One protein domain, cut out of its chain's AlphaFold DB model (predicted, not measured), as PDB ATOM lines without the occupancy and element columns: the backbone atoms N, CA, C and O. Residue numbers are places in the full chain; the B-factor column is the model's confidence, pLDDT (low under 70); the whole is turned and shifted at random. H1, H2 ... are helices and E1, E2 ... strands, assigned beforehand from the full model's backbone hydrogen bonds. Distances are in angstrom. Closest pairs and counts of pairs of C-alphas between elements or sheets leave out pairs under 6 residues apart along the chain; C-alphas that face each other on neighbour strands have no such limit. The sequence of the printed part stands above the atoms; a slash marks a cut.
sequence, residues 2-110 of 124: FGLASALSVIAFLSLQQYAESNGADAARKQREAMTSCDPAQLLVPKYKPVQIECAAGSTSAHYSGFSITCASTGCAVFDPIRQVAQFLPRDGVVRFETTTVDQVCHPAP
ATOM      1  N   PHE A   2      89.991 148.457 162.400       47.22
ATOM      2  CA  PHE A   2      89.332 148.120 161.122       47.22
ATOM      3  C   PHE A   2      88.642 149.309 160.420       47.22
ATOM      4  O   PHE A   2      88.749 149.435 159.209       47.22
ATOM      5  N   GLY A   3      88.026 150.239 161.164       51.75
ATOM      6  CA  GLY A   3      87.318 151.386 160.565       51.75
ATOM      7  C   GLY A   3      88.209 152.406 159.838       51.75
ATOM      8  O   GLY A   3      87.763 153.032 158.882       51.75
ATOM      9  N   LEU A   4      89.480 152.545 160.240       55.81
ATOM     10  CA  LEU A   4      90.439 153.456 159.592       55.81
ATOM     11  C   LEU A   4      90.937 152.908 158.248       55.81
ATOM     12  O   LEU A   4      91.069 153.668 157.294       55.81
ATOM     13  N   ALA A   5      91.157 151.593 158.153       61.41
ATOM     14  CA  ALA A   5      91.535 150.952 156.895       61.41
ATOM     15  C   ALA A   5      90.398 151.044 155.862       61.41
ATOM     16  O   ALA A   5      90.640 151.401 154.712       61.41
ATOM     17  N   SER A   6      89.150 150.824 156.291       69.88
ATOM     18  CA  SER A   6      87.966 150.956 155.432       69.88
ATOM     19  C   SER A   6      87.761 152.388 154.928       69.88
ATOM     20  O   SER A   6      87.464 152.582 153.752       69.88
ATOM     21  N   ALA A   7      87.966 153.397 155.781       77.31
ATOM     22  CA  ALA A   7      87.854 154.800 155.382       77.31
ATOM     23  C   ALA A   7      88.916 155.198 154.341       77.31
ATOM     24  O   ALA A   7      88.596 155.874 153.365       77.31
ATOM     25  N   LEU A   8      90.161 154.731 154.500       81.25
ATOM     26  CA  LEU A   8      91.237 154.989 153.537       81.25
ATOM     27  C   LEU A   8      90.948 154.368 152.164       81.25
ATOM     28  O   LEU A   8      91.185 155.012 151.145       81.25
ATOM     29  N   SER A   9      90.386 153.155 152.122       81.69
ATOM     30  CA  SER A   9      89.993 152.515 150.861       81.69
ATOM     31  C   SER A   9      88.890 153.286 150.131       81.69
ATOM     32  O   SER A   9      88.971 153.451 148.915       81.69
ATOM     33  N   VAL A  10      87.890 153.804 150.855       85.75
ATOM     34  CA  VAL A  10      86.818 154.619 150.257       85.75
ATOM     35  C   VAL A  10      87.373 155.935 149.709       85.75
ATOM     36  O   VAL A  10      87.069 156.299 148.577       85.75
ATOM     37  N   ILE A  11      88.239 156.622 150.460       88.56
ATOM     38  CA  ILE A  11      88.857 157.883 150.016       88.56
ATOM     39  C   ILE A  11      89.724 157.662 148.769       88.56
ATOM     40  O   ILE A  11      89.652 158.449 147.821       88.56
ATOM     41  N   ALA A  12      90.509 156.582 148.735       87.88
ATOM     42  CA  ALA A  12      91.325 156.232 147.577       87.88
ATOM     43  C   ALA A  12      90.459 155.961 146.336       87.88
ATOM     44  O   ALA A  12      90.762 156.453 145.252       87.88
ATOM     45  N   PHE A  13      89.353 155.232 146.500       88.38
ATOM     46  CA  PHE A  13      88.428 154.943 145.407       88.38
ATOM     47  C   PHE A  13      87.750 156.209 144.864       88.38
ATOM     48  O   PHE A  13      87.759 156.425 143.655       88.38
ATOM     49  N   LEU A  14      87.247 157.086 145.740       89.31
ATOM     50  CA  LEU A  14      86.650 158.365 145.338       89.31
ATOM     51  C   LEU A  14      87.661 159.262 144.612       89.31
ATOM     52  O   LEU A  14      87.339 159.867 143.594       89.31
ATOM     53  N   SER A  15      88.908 159.295 145.088       84.81
ATOM     54  CA  SER A  15      89.988 160.049 144.439       84.81
ATOM     55  C   SER A  15      90.279 159.527 143.029       84.81
ATOM     56  O   SER A  15      90.467 160.314 142.104       84.81
ATOM     57  N   LEU A  16      90.278 158.202 142.843       83.88
ATOM     58  CA  LEU A  16      90.460 157.579 141.531       83.88
ATOM     59  C   LEU A  16      89.277 157.838 140.597       83.88
ATOM     60  O   LEU A  16      89.501 158.101 139.418       83.88
ATOM     61  N   GLN A  17      88.042 157.799 141.104       83.12
ATOM     62  CA  GLN A  17      86.854 158.148 140.323       83.12
ATOM     63  C   GLN A  17      86.915 159.597 139.855       83.12
ATOM     64  O   GLN A  17      86.801 159.854 138.662       83.12
ATOM     65  N   GLN A  18      87.202 160.529 140.763       85.81
ATOM     66  CA  GLN A  18      87.289 161.944 140.426       85.81
ATOM     67  C   GLN A  18      88.424 162.235 139.440       85.81
ATOM     68  O   GLN A  18      88.248 163.017 138.509       85.81
ATOM     69  N   TYR A  19      89.572 161.573 139.601       83.69
ATOM     70  CA  TYR A  19      90.665 161.657 138.637       83.69
ATOM     71  C   TYR A  19      90.258 161.088 137.271       83.69
ATOM     72  O   TYR A  19      90.547 161.691 136.240       83.69
ATOM     73  N   ALA A  20      89.581 159.939 137.228       75.56
ATOM     74  CA  ALA A  20      89.112 159.352 135.977       75.56
ATOM     75  C   ALA A  20      88.085 160.257 135.276       75.56
ATOM     76  O   ALA A  20      88.182 160.467 134.067       75.56
ATOM     77  N   GLU A  21      87.154 160.843 136.029       83.12
ATOM     78  CA  GLU A  21      86.160 161.792 135.527       83.12
ATOM     79  C   GLU A  21      86.811 163.069 134.993       83.12
ATOM     80  O   GLU A  21      86.512 163.481 133.871       83.12
ATOM     81  N   SER A  22      87.743 163.672 135.741       81.44
ATOM     82  CA  SER A  22      88.410 164.909 135.324       81.44
ATOM     83  C   SER A  22      89.259 164.696 134.074       81.44
ATOM     84  O   SER A  22      89.168 165.465 133.120       81.44
ATOM     85  N   ASN A  23      90.041 163.613 134.036       82.56
ATOM     86  CA  ASN A  23      90.858 163.290 132.869       82.56
ATOM     87  C   ASN A  23      90.001 162.892 131.666       82.56
ATOM     88  O   ASN A  23      90.337 163.248 130.537       82.56
ATOM     89  N   GLY A  24      88.888 162.188 131.889       74.81
ATOM     90  CA  GLY A  24      87.921 161.866 130.844       74.81
ATOM     91  C   GLY A  24      87.290 163.123 130.244       74.81
ATOM     92  O   GLY A  24      87.247 163.265 129.022       74.81
ATOM     93  N   ALA A  25      86.872 164.068 131.089       78.88
ATOM     94  CA  ALA A  25      86.313 165.348 130.662       78.88
ATOM     95  C   ALA A  25      87.338 166.199 129.896       78.88
ATOM     96  O   ALA A  25      87.024 166.735 128.832       78.88
ATOM     97  N   ASP A  26      88.580 166.272 130.381       81.50
ATOM     98  CA  ASP A  26      89.662 166.991 129.707       81.50
ATOM     99  C   ASP A  26      90.024 166.372 128.357       81.50
ATOM    100  O   ASP A  26      90.239 167.097 127.382       81.50
ATOM    101  N   ALA A  27      90.069 165.041 128.277       79.88
ATOM    102  CA  ALA A  27      90.307 164.333 127.027       79.88
ATOM    103  C   ALA A  27      89.178 164.591 126.024       79.88
ATOM    104  O   ALA A  27      89.454 164.933 124.874       79.88
ATOM    105  N   ALA A  28      87.918 164.507 126.462       75.25
ATOM    106  CA  ALA A  28      86.761 164.787 125.618       75.25
ATOM    107  C   ALA A  28      86.740 166.247 125.136       75.25
ATOM    108  O   ALA A  28      86.429 166.505 123.972       75.25
ATOM    109  N   ARG A  29      87.113 167.203 125.999       81.06
ATOM    110  CA  ARG A  29      87.236 168.621 125.638       81.06
ATOM    111  C   ARG A  29      88.323 168.840 124.590       81.06
ATOM    112  O   ARG A  29      88.016 169.380 123.535       81.06
ATOM    113  N   LYS A  30      89.546 168.351 124.827       81.75
ATOM    114  CA  LYS A  30      90.657 168.447 123.861       81.75
ATOM    115  C   LYS A  30      90.306 167.799 122.524       81.75
ATOM    116  O   LYS A  30      90.657 168.320 121.471       81.75
ATOM    117  N   GLN A  31      89.591 166.675 122.561       79.50
ATOM    118  CA  GLN A  31      89.125 165.996 121.357       79.50
ATOM    119  C   GLN A  31      88.133 166.868 120.576       79.50
ATOM    120  O   GLN A  31      88.257 166.994 119.361       79.50
ATOM    121  N   ARG A  32      87.159 167.486 121.258       79.56
ATOM    122  CA  ARG A  32      86.209 168.413 120.626       79.56
ATOM    123  C   ARG A  32      86.915 169.630 120.049       79.56
ATOM    124  O   ARG A  32      86.686 169.926 118.886       79.56
ATOM    125  N   GLU A  33      87.791 170.269 120.821       83.69
ATOM    126  CA  GLU A  33      88.573 171.432 120.384       83.69
ATOM    127  C   GLU A  33      89.353 171.125 119.100       83.69
ATOM    128  O   GLU A  33      89.237 171.869 118.127       83.69
ATOM    129  N   ALA A  34      90.044 169.981 119.050       81.69
ATOM    130  CA  ALA A  34      90.767 169.544 117.859       81.69
ATOM    131  C   ALA A  34      89.840 169.304 116.652       81.69
ATOM    132  O   ALA A  34      90.158 169.716 115.543       81.69
ATOM    133  N   MET A  35      88.677 168.669 116.846       83.06
ATOM    134  CA  MET A  35      87.706 168.460 115.758       83.06
ATOM    135  C   MET A  35      87.081 169.769 115.271       83.06
ATOM    136  O   MET A  35      86.794 169.893 114.086       83.06
ATOM    137  N   THR A  36      86.880 170.747 116.156       84.19
ATOM    138  CA  THR A  36      86.319 172.057 115.798       84.19
ATOM    139  C   THR A  36      87.330 173.019 115.190       84.19
ATOM    140  O   THR A  36      86.924 173.937 114.485       84.19
ATOM    141  N   SER A  37      88.627 172.858 115.474       83.94
ATOM    142  CA  SER A  37      89.645 173.800 115.005       83.94
ATOM    143  C   SER A  37      89.953 173.645 113.523       83.94
ATOM    144  O   SER A  37      90.447 174.591 112.914       83.94
ATOM    145  N   CYS A  38      89.665 172.473 112.942       81.00
ATOM    146  CA  CYS A  38      89.952 172.165 111.543       81.00
ATOM    147  C   CYS A  38      91.427 172.361 111.149       81.00
ATOM    148  O   CYS A  38      91.761 172.440 109.969       81.00
ATOM    149  N   ASP A  39      92.315 172.391 112.146       81.00
ATOM    150  CA  ASP A  39      93.754 172.505 111.983       81.00
ATOM    151  C   ASP A  39      94.363 171.094 111.871       81.00
ATOM    152  O   ASP A  39      94.337 170.329 112.847       81.00
ATOM    153  N   PRO A  40      94.943 170.723 110.714       71.69
ATOM    154  CA  PRO A  40      95.588 169.427 110.528       71.69
ATOM    155  C   PRO A  40      96.690 169.144 111.559       71.69
ATOM    156  O   PRO A  40      96.928 167.982 111.885       71.69
ATOM    157  N   ALA A  41      97.348 170.179 112.097       74.94
ATOM    158  CA  ALA A  41      98.392 170.029 113.109       74.94
ATOM    159  C   ALA A  41      97.832 169.627 114.485       74.94
ATOM    160  O   ALA A  41      98.509 168.942 115.253       74.94
ATOM    161  N   GLN A  42      96.587 170.004 114.791       73.06
ATOM    162  CA  GLN A  42      95.876 169.599 116.013       73.06
ATOM    163  C   GLN A  42      95.182 168.241 115.839       73.06
ATOM    164  O   GLN A  42      95.004 167.482 116.798       73.06
ATOM    165  N   LEU A  43      94.847 167.902 114.596       67.50
ATOM    166  CA  LEU A  43      94.223 166.653 114.182       67.50
ATOM    167  C   LEU A  43      95.276 165.614 113.786       67.50
ATOM    168  O   LEU A  43      95.292 165.105 112.666       67.50
ATOM    169  N   LEU A  44      96.147 165.256 114.735       61.41
ATOM    170  CA  LEU A  44      97.098 164.158 114.556       61.41
ATOM    171  C   LEU A  44      96.333 162.844 114.291       61.41
ATOM    172  O   LEU A  44      95.764 162.214 115.192       61.41
ATOM    173  N   VAL A  45      96.307 162.440 113.022       51.94
ATOM    174  CA  VAL A  45      95.858 161.121 112.553       51.94
ATOM    175  C   VAL A  45      96.675 160.066 113.321       51.94
ATOM    176  O   VAL A  45      97.893 160.214 113.415       51.94
ATOM    177  N   PRO A  46      96.050 159.043 113.943       54.66
ATOM    178  CA  PRO A  46      94.797 158.403 113.539       54.66
ATOM    179  C   PRO A  46      93.596 158.624 114.470       54.66
ATOM    180  O   PRO A  46      92.594 157.921 114.333       54.66
ATOM    181  N   LYS A  47      93.650 159.567 115.422       67.81
ATOM    182  CA  LYS A  47      92.621 159.637 116.481       67.81
ATOM    183  C   LYS A  47      91.230 160.069 116.007       67.81
ATOM    184  O   LYS A  47      90.253 159.685 116.636       67.81
ATOM    185  N   TYR A  48      91.127 160.819 114.911       72.56
ATOM    186  CA  TYR A  48      89.895 161.549 114.581       72.56
ATOM    187  C   TYR A  48      89.101 161.013 113.385       72.56
ATOM    188  O   TYR A  48      88.039 161.545 113.109       72.56
ATOM    189  N   LYS A  49      89.577 159.964 112.695       82.88
ATOM    190  CA  LYS A  49      88.899 159.265 111.574       82.88
ATOM    191  C   LYS A  49      87.911 160.145 110.773       82.88
ATOM    192  O   LYS A  49      86.694 159.974 110.911       82.88
ATOM    193  N   PRO A  50      88.422 161.089 109.964       87.94
ATOM    194  CA  PRO A  50      87.591 161.847 109.034       87.94
ATOM    195  C   PRO A  50      86.907 160.896 108.042       87.94
ATOM    196  O   PRO A  50      87.556 160.033 107.442       87.94
ATOM    197  N   VAL A  51      85.590 161.042 107.890       89.38
ATOM    198  CA  VAL A  51      84.748 160.184 107.048       89.38
ATOM    199  C   VAL A  51      83.701 160.991 106.280       89.38
ATOM    200  O   VAL A  51      83.126 161.950 106.797       89.38
ATOM    201  N   GLN A  52      83.430 160.560 105.053       90.75
ATOM    202  CA  GLN A  52      82.204 160.868 104.325       90.75
ATOM    203  C   GLN A  52      81.299 159.647 104.373       90.75
ATOM    204  O   GLN A  52      81.766 158.506 104.332       90.75
ATOM    205  N   ILE A  53      80.006 159.882 104.539       88.69
ATOM    206  CA  ILE A  53      79.032 158.826 104.741       88.69
ATOM    207  C   ILE A  53      77.828 159.099 103.869       88.69
ATOM    208  O   ILE A  53      77.255 160.185 103.889       88.69
ATOM    209  N   GLU A  54      77.440 158.079 103.128       89.50
ATOM    210  CA  GLU A  54      76.228 158.069 102.335       89.50
ATOM    211  C   GLU A  54      75.283 157.023 102.918       89.50
ATOM    212  O   GLU A  54      75.632 155.844 103.032       89.50
ATOM    213  N   CYS A  55      74.099 157.473 103.312       86.12
ATOM    214  CA  CYS A  55      73.020 156.640 103.814       86.12
ATOM    215  C   CYS A  55      71.916 156.599 102.763       86.12
ATOM    216  O   CYS A  55      71.345 157.637 102.439       86.12
ATOM    217  N   ALA A  56      71.597 155.410 102.261       86.19
ATOM    218  CA  ALA A  56      70.460 155.192 101.375       86.19
ATOM    219  C   ALA A  56      69.368 154.412 102.119       86.19
ATOM    220  O   ALA A  56      69.569 153.251 102.488       86.19
ATOM    221  N   ALA A  57      68.213 155.051 102.322       81.44
ATOM    222  CA  ALA A  57      67.026 154.465 102.936       81.44
ATOM    223  C   ALA A  57      65.827 154.628 101.988       81.44
ATOM    224  O   ALA A  57      65.307 155.729 101.779       81.44
ATOM    225  N   GLY A  58      65.398 153.525 101.369       81.00
ATOM    226  CA  GLY A  58      64.344 153.551 100.349       81.00
ATOM    227  C   GLY A  58      64.725 154.438  99.158       81.00
ATOM    228  O   GLY A  58      65.763 154.231  98.540       81.00
ATOM    229  N   SER A  59      63.888 155.431  98.844       76.56
ATOM    230  CA  SER A  59      64.132 156.421  97.783       76.56
ATOM    231  C   SER A  59      64.884 157.670  98.259       76.56
ATOM    232  O   SER A  59      65.008 158.628  97.499       76.56
ATOM    233  N   THR A  60      65.323 157.706  99.520       78.75
ATOM    234  CA  THR A  60      66.019 158.859 100.102       78.75
ATOM    235  C   THR A  60      67.498 158.553 100.294       78.75
ATOM    236  O   THR A  60      67.853 157.494 100.814       78.75
ATOM    237  N   SER A  61      68.357 159.485  99.879       83.50
ATOM    238  CA  SER A  61      69.781 159.479 100.198       83.50
ATOM    239  C   SER A  61      70.123 160.669 101.092       83.50
ATOM    240  O   SER A  61      69.655 161.790 100.882       83.50
ATOM    241  N   ALA A  62      70.932 160.418 102.114       85.69
ATOM    242  CA  ALA A  62      71.487 161.432 102.995       85.69
ATOM    243  C   ALA A  62      73.011 161.340 102.966       85.69
ATOM    244  O   ALA A  62      73.582 160.250 103.030       85.69
ATOM    245  N   HIS A  63      73.664 162.495 102.878       88.19
ATOM    246  CA  HIS A  63      75.116 162.601 102.885       88.19
ATOM    247  C   HIS A  63      75.568 163.320 104.151       88.19
ATOM    248  O   HIS A  63      75.045 164.382 104.495       88.19
ATOM    249  N   TYR A  64      76.558 162.743 104.814       87.94
ATOM    250  CA  TYR A  64      77.163 163.259 106.029       87.94
ATOM    251  C   TYR A  64      78.672 163.353 105.826       87.94
ATOM    252  O   TYR A  64      79.290 162.449 105.268       87.94
ATOM    253  N   SER A  65      79.286 164.420 106.316       90.00
ATOM    254  CA  SER A  65      80.738 164.562 106.385       90.00
ATOM    255  C   SER A  65      81.119 164.965 107.798       90.00
ATOM    256  O   SER A  65      80.455 165.790 108.427       90.00
ATOM    257  N   GLY A  66      82.161 164.345 108.337       91.25
ATOM    258  CA  GLY A  66      82.537 164.611 109.713       91.25
ATOM    259  C   GLY A  66      83.669 163.747 110.230       91.25
ATOM    260  O   GLY A  66      84.357 163.043 109.491       91.25
ATOM    261  N   PHE A  67      83.826 163.780 111.545       88.88
ATOM    262  CA  PHE A  67      84.730 162.913 112.287       88.88
ATOM    263  C   PHE A  67      83.910 161.823 112.981       88.88
ATOM    264  O   PHE A  67      82.996 162.123 113.753       88.88
ATOM    265  N   SER A  68      84.189 160.549 112.691       82.12
ATOM    266  CA  SER A  68      83.461 159.436 113.317       82.12
ATOM    267  C   SER A  68      83.859 159.312 114.789       82.12
ATOM    268  O   SER A  68      85.021 159.034 115.090       82.12
ATOM    269  N   ILE A  69      82.907 159.517 115.708       78.75
ATOM    270  CA  ILE A  69      83.173 159.465 117.154       78.75
ATOM    271  C   ILE A  69      83.017 158.034 117.676       78.75
ATOM    272  O   ILE A  69      83.883 157.552 118.404       78.75
ATOM    273  N   THR A  70      81.917 157.346 117.352       82.62
ATOM    274  CA  THR A  70      81.628 155.971 117.813       82.62
ATOM    275  C   THR A  70      80.496 155.350 116.986       82.62
ATOM    276  O   THR A  70      79.545 156.041 116.623       82.62
ATOM    277  N   CYS A  71      80.560 154.039 116.737       82.31
ATOM    278  CA  CYS A  71      79.465 153.255 116.160       82.31
ATOM    279  C   CYS A  71      78.972 152.195 117.152       82.31
ATOM    280  O   CYS A  71      79.774 151.557 117.832       82.31
ATOM    281  N   ALA A  72      77.657 151.994 117.197       85.12
ATOM    282  CA  ALA A  72      76.969 150.966 117.969       85.12
ATOM    283  C   ALA A  72      76.071 150.120 117.047       85.12
ATOM    284  O   ALA A  72      75.997 150.349 115.839       85.12
ATOM    285  N   SER A  73      75.369 149.132 117.607       83.12
ATOM    286  CA  SER A  73      74.488 148.238 116.838       83.12
ATOM    287  C   SER A  73      73.353 148.968 116.107       83.12
ATOM    288  O   SER A  73      72.915 148.504 115.056       83.12
ATOM    289  N   THR A  74      72.900 150.106 116.640       84.88
ATOM    290  CA  THR A  74      71.763 150.889 116.128       84.88
ATOM    291  C   THR A  74      72.150 151.994 115.146       84.88
ATOM    292  O   THR A  74      71.285 152.502 114.433       84.88
ATOM    293  N   GLY A  75      73.426 152.381 115.088       86.12
ATOM    294  CA  GLY A  75      73.866 153.515 114.282       86.12
ATOM    295  C   GLY A  75      75.247 154.035 114.661       86.12
ATOM    296  O   GLY A  75      75.921 153.493 115.539       86.12
ATOM    297  N   CYS A  76      75.661 155.109 113.996       87.00
ATOM    298  CA  CYS A  76      76.933 155.782 114.239       87.00
ATOM    299  C   CYS A  76      76.719 157.246 114.620       87.00
ATOM    300  O   CYS A  76      75.789 157.891 114.148       87.00
ATOM    301  N   ALA A  77      77.608 157.778 115.454       88.81
ATOM    302  CA  ALA A  77      77.678 159.196 115.768       88.81
ATOM    303  C   ALA A  77      78.840 159.838 115.008       88.81
ATOM    304  O   ALA A  77      79.992 159.401 115.117       88.81
ATOM    305  N   VAL A  78      78.531 160.890 114.259       90.88
ATOM    306  CA  VAL A  78      79.482 161.633 113.430       90.88
ATOM    307  C   VAL A  78      79.454 163.085 113.866       90.88
ATOM    308  O   VAL A  78      78.388 163.680 113.985       90.88
ATOM    309  N   PHE A  79      80.616 163.660 114.136       90.00
ATOM    310  CA  PHE A  79      80.727 165.074 114.456       90.00
ATOM    311  C   PHE A  79      80.876 165.896 113.183       90.00
ATOM    312  O   PHE A  79      81.859 165.723 112.466       90.00
ATOM    313  N   ASP A  80      79.930 166.796 112.935       89.94
ATOM    314  CA  ASP A  80      80.038 167.827 111.905       89.94
ATOM    315  C   ASP A  80      80.830 169.008 112.493       89.94
ATOM    316  O   ASP A  80      80.318 169.685 113.392       89.94
ATOM    317  N   PRO A  81      82.072 169.260 112.037       87.25
ATOM    318  CA  PRO A  81      82.901 170.313 112.612       87.25
ATOM    319  C   PRO A  81      82.472 171.722 112.200       87.25
ATOM    320  O   PRO A  81      82.797 172.674 112.904       87.25
ATOM    321  N   ILE A  82      81.708 171.863 111.114       87.94
ATOM    322  CA  ILE A  82      81.221 173.153 110.615       87.94
ATOM    323  C   ILE A  82      80.039 173.605 111.465       87.94
ATOM    324  O   ILE A  82      79.990 174.737 111.942       87.94
ATOM    325  N   ARG A  83      79.082 172.698 111.679       88.12
ATOM    326  CA  ARG A  83      77.897 172.953 112.512       88.12
ATOM    327  C   ARG A  83      78.147 172.715 114.000       88.12
ATOM    328  O   ARG A  83      77.267 172.993 114.808       88.12
ATOM    329  N   GLN A  84      79.318 172.181 114.348       88.50
ATOM    330  CA  GLN A  84      79.744 171.841 115.707       88.50
ATOM    331  C   GLN A  84      78.731 170.965 116.460       88.50
ATOM    332  O   GLN A  84      78.505 171.125 117.661       88.50
ATOM    333  N   VAL A  85      78.113 170.016 115.752       87.75
ATOM    334  CA  VAL A  85      77.054 169.152 116.288       87.75
ATOM    335  C   VAL A  85      77.348 167.684 116.000       87.75
ATOM    336  O   VAL A  85      77.826 167.321 114.927       87.75
ATOM    337  N   ALA A  86      77.043 166.823 116.971       87.94
ATOM    338  CA  ALA A  86      77.047 165.381 116.765       87.94
ATOM    339  C   ALA A  86      75.744 164.963 116.075       87.94
ATOM    340  O   ALA A  86      74.655 165.160 116.610       87.94
ATOM    341  N   GLN A  87      75.870 164.380 114.893       89.75
ATOM    342  CA  GLN A  87      74.769 163.856 114.106       89.75
ATOM    343  C   GLN A  87      74.694 162.344 114.305       89.75
ATOM    344  O   GLN A  87      75.712 161.645 114.292       89.75
ATOM    345  N   PHE A  88      73.480 161.847 114.526       88.69
ATOM    346  CA  PHE A  88      73.221 160.419 114.629       88.69
ATOM    347  C   PHE A  88      72.806 159.880 113.265       88.69
ATOM    348  O   PHE A  88      71.871 160.390 112.650       88.69
ATOM    349  N   LEU A  89      73.509 158.848 112.813       87.12
ATOM    350  CA  LEU A  89      73.245 158.153 111.568       87.12
ATOM    351  C   LEU A  89      72.591 156.812 111.908       87.12
ATOM    352  O   LEU A  89      73.286 155.917 112.413       87.12
ATOM    353  N   PRO A  90      71.276 156.663 111.674       82.69
ATOM    354  CA  PRO A  90      70.601 155.392 111.874       82.69
ATOM    355  C   PRO A  90      71.135 154.336 110.896       82.69
ATOM    356  O   PRO A  90      71.605 154.641 109.800       82.69
ATOM    357  N   ARG A  91      71.087 153.068 111.315       80.12
ATOM    358  CA  ARG A  91      71.483 151.910 110.495       80.12
ATOM    359  C   ARG A  91      70.272 151.229 109.838       80.12
ATOM    360  O   ARG A  91      70.202 150.007 109.768       80.12
ATOM    361  N   ASP A  92      69.296 152.024 109.421       81.81
ATOM    362  CA  ASP A  92      68.029 151.610 108.805       81.81
ATOM    363  C   ASP A  92      68.126 151.376 107.284       81.81
ATOM    364  O   ASP A  92      67.159 150.941 106.659       81.81
ATOM    365  N   GLY A  93      69.302 151.601 106.695       77.94
ATOM    366  CA  GLY A  93      69.564 151.419 105.271       77.94
ATOM    367  C   GLY A  93      70.992 150.978 104.954       77.94
ATOM    368  O   GLY A  93      71.759 150.556 105.827       77.94
ATOM    369  N   VAL A  94      71.358 151.066 103.674       78.12
ATOM    370  CA  VAL A  94      72.738 150.821 103.236       78.12
ATOM    371  C   VAL A  94      73.562 152.052 103.582       78.12
ATOM    372  O   VAL A  94      73.242 153.159 103.153       78.12
ATOM    373  N   VAL A  95      74.624 151.847 104.359       83.69
ATOM    374  CA  VAL A  95      75.539 152.914 104.765       83.69
ATOM    375  C   VAL A  95      76.906 152.651 104.156       83.69
ATOM    376  O   VAL A  95      77.514 151.608 104.411       83.69
ATOM    377  N   ARG A  96      77.398 153.601 103.362       86.81
ATOM    378  CA  ARG A  96      78.750 153.583 102.804       86.81
ATOM    379  C   ARG A  96      79.610 154.588 103.552       86.81
ATOM    380  O   ARG A  96      79.292 155.769 103.565       86.81
ATOM    381  N   PHE A  97      80.691 154.105 104.160       87.44
ATOM    382  CA  PHE A  97      81.700 154.934 104.816       87.44
ATOM    383  C   PHE A  97      82.916 155.048 103.909       87.44
ATOM    384  O   PHE A  97      83.485 154.031 103.511       87.44
ATOM    385  N   GLU A  98      83.345 156.270 103.637       88.62
ATOM    386  CA  GLU A  98      84.541 156.554 102.862       88.62
ATOM    387  C   GLU A  98      85.498 157.390 103.710       88.62
ATOM    388  O   GLU A  98      85.135 158.434 104.254       88.62
ATOM    389  N   THR A  99      86.724 156.902 103.895       87.12
ATOM    390  CA  THR A  99      87.762 157.670 104.589       87.12
ATOM    391  C   THR A  99      88.153 158.870 103.741       87.12
ATOM    392  O   THR A  99      88.377 158.730 102.543       87.12
ATOM    393  N   THR A 100      88.281 160.034 104.366       86.50
ATOM    394  CA  THR A 100      88.544 161.302 103.673       86.50
ATOM    395  C   THR A 100      89.657 162.084 104.383       86.50
ATOM    396  O   THR A 100      90.304 161.569 105.296       86.50
ATOM    397  N   THR A 101      89.936 163.313 103.956       86.06
ATOM    398  CA  THR A 101      90.907 164.203 104.604       86.06
ATOM    399  C   THR A 101      90.206 165.170 105.556       86.06
ATOM    400  O   THR A 101      89.019 165.455 105.416       86.06
ATOM    401  N   VAL A 102      90.953 165.706 106.529       85.19
ATOM    402  CA  VAL A 102      90.473 166.791 107.410       85.19
ATOM    403  C   VAL A 102      89.951 167.966 106.582       85.19
ATOM    404  O   VAL A 102      88.875 168.482 106.858       85.19
ATOM    405  N   ASP A 103      90.687 168.336 105.533       84.88
ATOM    406  CA  ASP A 103      90.344 169.461 104.668       84.88
ATOM    407  C   ASP A 103      89.007 169.257 103.941       84.88
ATOM    408  O   ASP A 103      88.175 170.152 103.938       84.88
ATOM    409  N   GLN A 104      88.727 168.054 103.428       85.94
ATOM    410  CA  GLN A 104      87.455 167.753 102.757       85.94
ATOM    411  C   GLN A 104      86.241 167.802 103.702       85.94
ATOM    412  O   GLN A 104      85.126 168.070 103.257       85.94
ATOM    413  N   VAL A 105      86.439 167.538 104.995       88.56
ATOM    414  CA  VAL A 105      85.378 167.605 106.012       88.56
ATOM    415  C   VAL A 105      85.172 169.038 106.513       88.56
ATOM    416  O   VAL A 105      84.037 169.451 106.741       88.56
ATOM    417  N   CYS A 106      86.257 169.788 106.687       87.62
ATOM    418  CA  CYS A 106      86.253 171.145 107.232       87.62
ATOM    419  C   CYS A 106      85.969 172.231 106.190       87.62
ATOM    420  O   CYS A 106      85.337 173.241 106.496       87.62
ATOM    421  N   HIS A 107      86.399 172.005 104.952       85.62
ATOM    422  CA  HIS A 107      86.219 172.888 103.805       85.62
ATOM    423  C   HIS A 107      85.559 172.104 102.664       85.62
ATOM    424  O   HIS A 107      86.170 171.885 101.613       85.62
ATOM    425  N   PRO A 108      84.310 171.633 102.850       75.88
ATOM    426  CA  PRO A 108      83.610 170.913 101.806       75.88
ATOM    427  C   PRO A 108      83.501 171.823 100.590       75.88
ATOM    428  O   PRO A 108      83.033 172.964 100.682       75.88
ATOM    429  N   ALA A 109      83.940 171.312  99.441       71.25
ATOM    430  CA  ALA A 109      83.698 171.986  98.180       71.25
ATOM    431  C   ALA A 109      82.191 172.284  98.074       71.25
ATOM    432  O   ALA A 109      81.379 171.452  98.502       71.25
ATOM    433  N   PRO A 110      81.790 173.450  97.531       61.09
ATOM    434  CA  PRO A 110      80.382 173.723  97.287       61.09
ATOM    435  C   PRO A 110      79.815 172.536  96.521       61.09
ATOM    436  O   PRO A 110      80.375 172.160  95.490       61.09
TER     437      PRO A 110
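Overview. This is residues 2 to 110 of the 124 residues of an uncharacterized protein of Burkholderia puraquae (UniProt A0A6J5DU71). A small head, one strongly twisted five-strand sheet with the short helix H2 packed on it, stands at the end of a long helical arm, H1, whose residues 2 to 29 stick out free. The printed part has 109 residues, ordered H1 E1 E2 E3 E4 E5 H2, mixed in class; the sheet, E4 - E3 - E2 - E1 - E5, is all antiparallel. The arm makes the length: the spans are 68 by 35 by 21 A, and the whole is only just loose, close to extended, with a radius of gyration of the C-alphas of 19.4 A.

Along the chain. Find C-alpha 50 at (87.591, 161.847, 109.034), where E1 begins, residues 50 to 57, 22.7 A long. E2, residues 60 to 72, spans 22.4 A and bends by 119 degrees at residue 69. E3 is residues 75 to 80, E4 85 to 90 and E5 94 to 99. H1 runs 52.8 A through residues 2 to 37, from C-alpha 2 at (89.332, 148.120, 161.122). H2, residues 102 to 106, ends at (86.253, 171.145, 107.232).

Arrangement. E1 to E4 form a meander, each strand the antiparallel neighbour of the one before. Look for N 53 and O 64, 2.8 A, in the hairpin E1 and E2; N 69 and O 77, 3.0 A, in E2 and E3; N 78 and O 87, 2.9 A, in E3 and E4. Edge strand E5 pairs with E1 through N 54 and O 96, 3.0 A. H2 is on the sheet at a height of 7.9 A, only just over E1, with 3 of its 5 C-alphas falling there; the closest C-alphas of H2 and E1 are those of Val 102 and Pro 50, 5.9 A. H1 only grazes the sheet with residues 31 to 36; its closest C-alphas with E2 are those of Met 35 and Phe 67, 7.2 A. H1 and H2 are apart. In both helices every O i to N i+4 pair is within hydrogen-bond range.

Size, cuts and confidence. The C-alphas of Phe 2 and Pro 110, the two farthest apart, are 69.4 A from each other. The printed part has no cut, and H1 to E1 is the long link. Look for pLDDT under 70 at residues 2 to 6, 43 to 47 and 110.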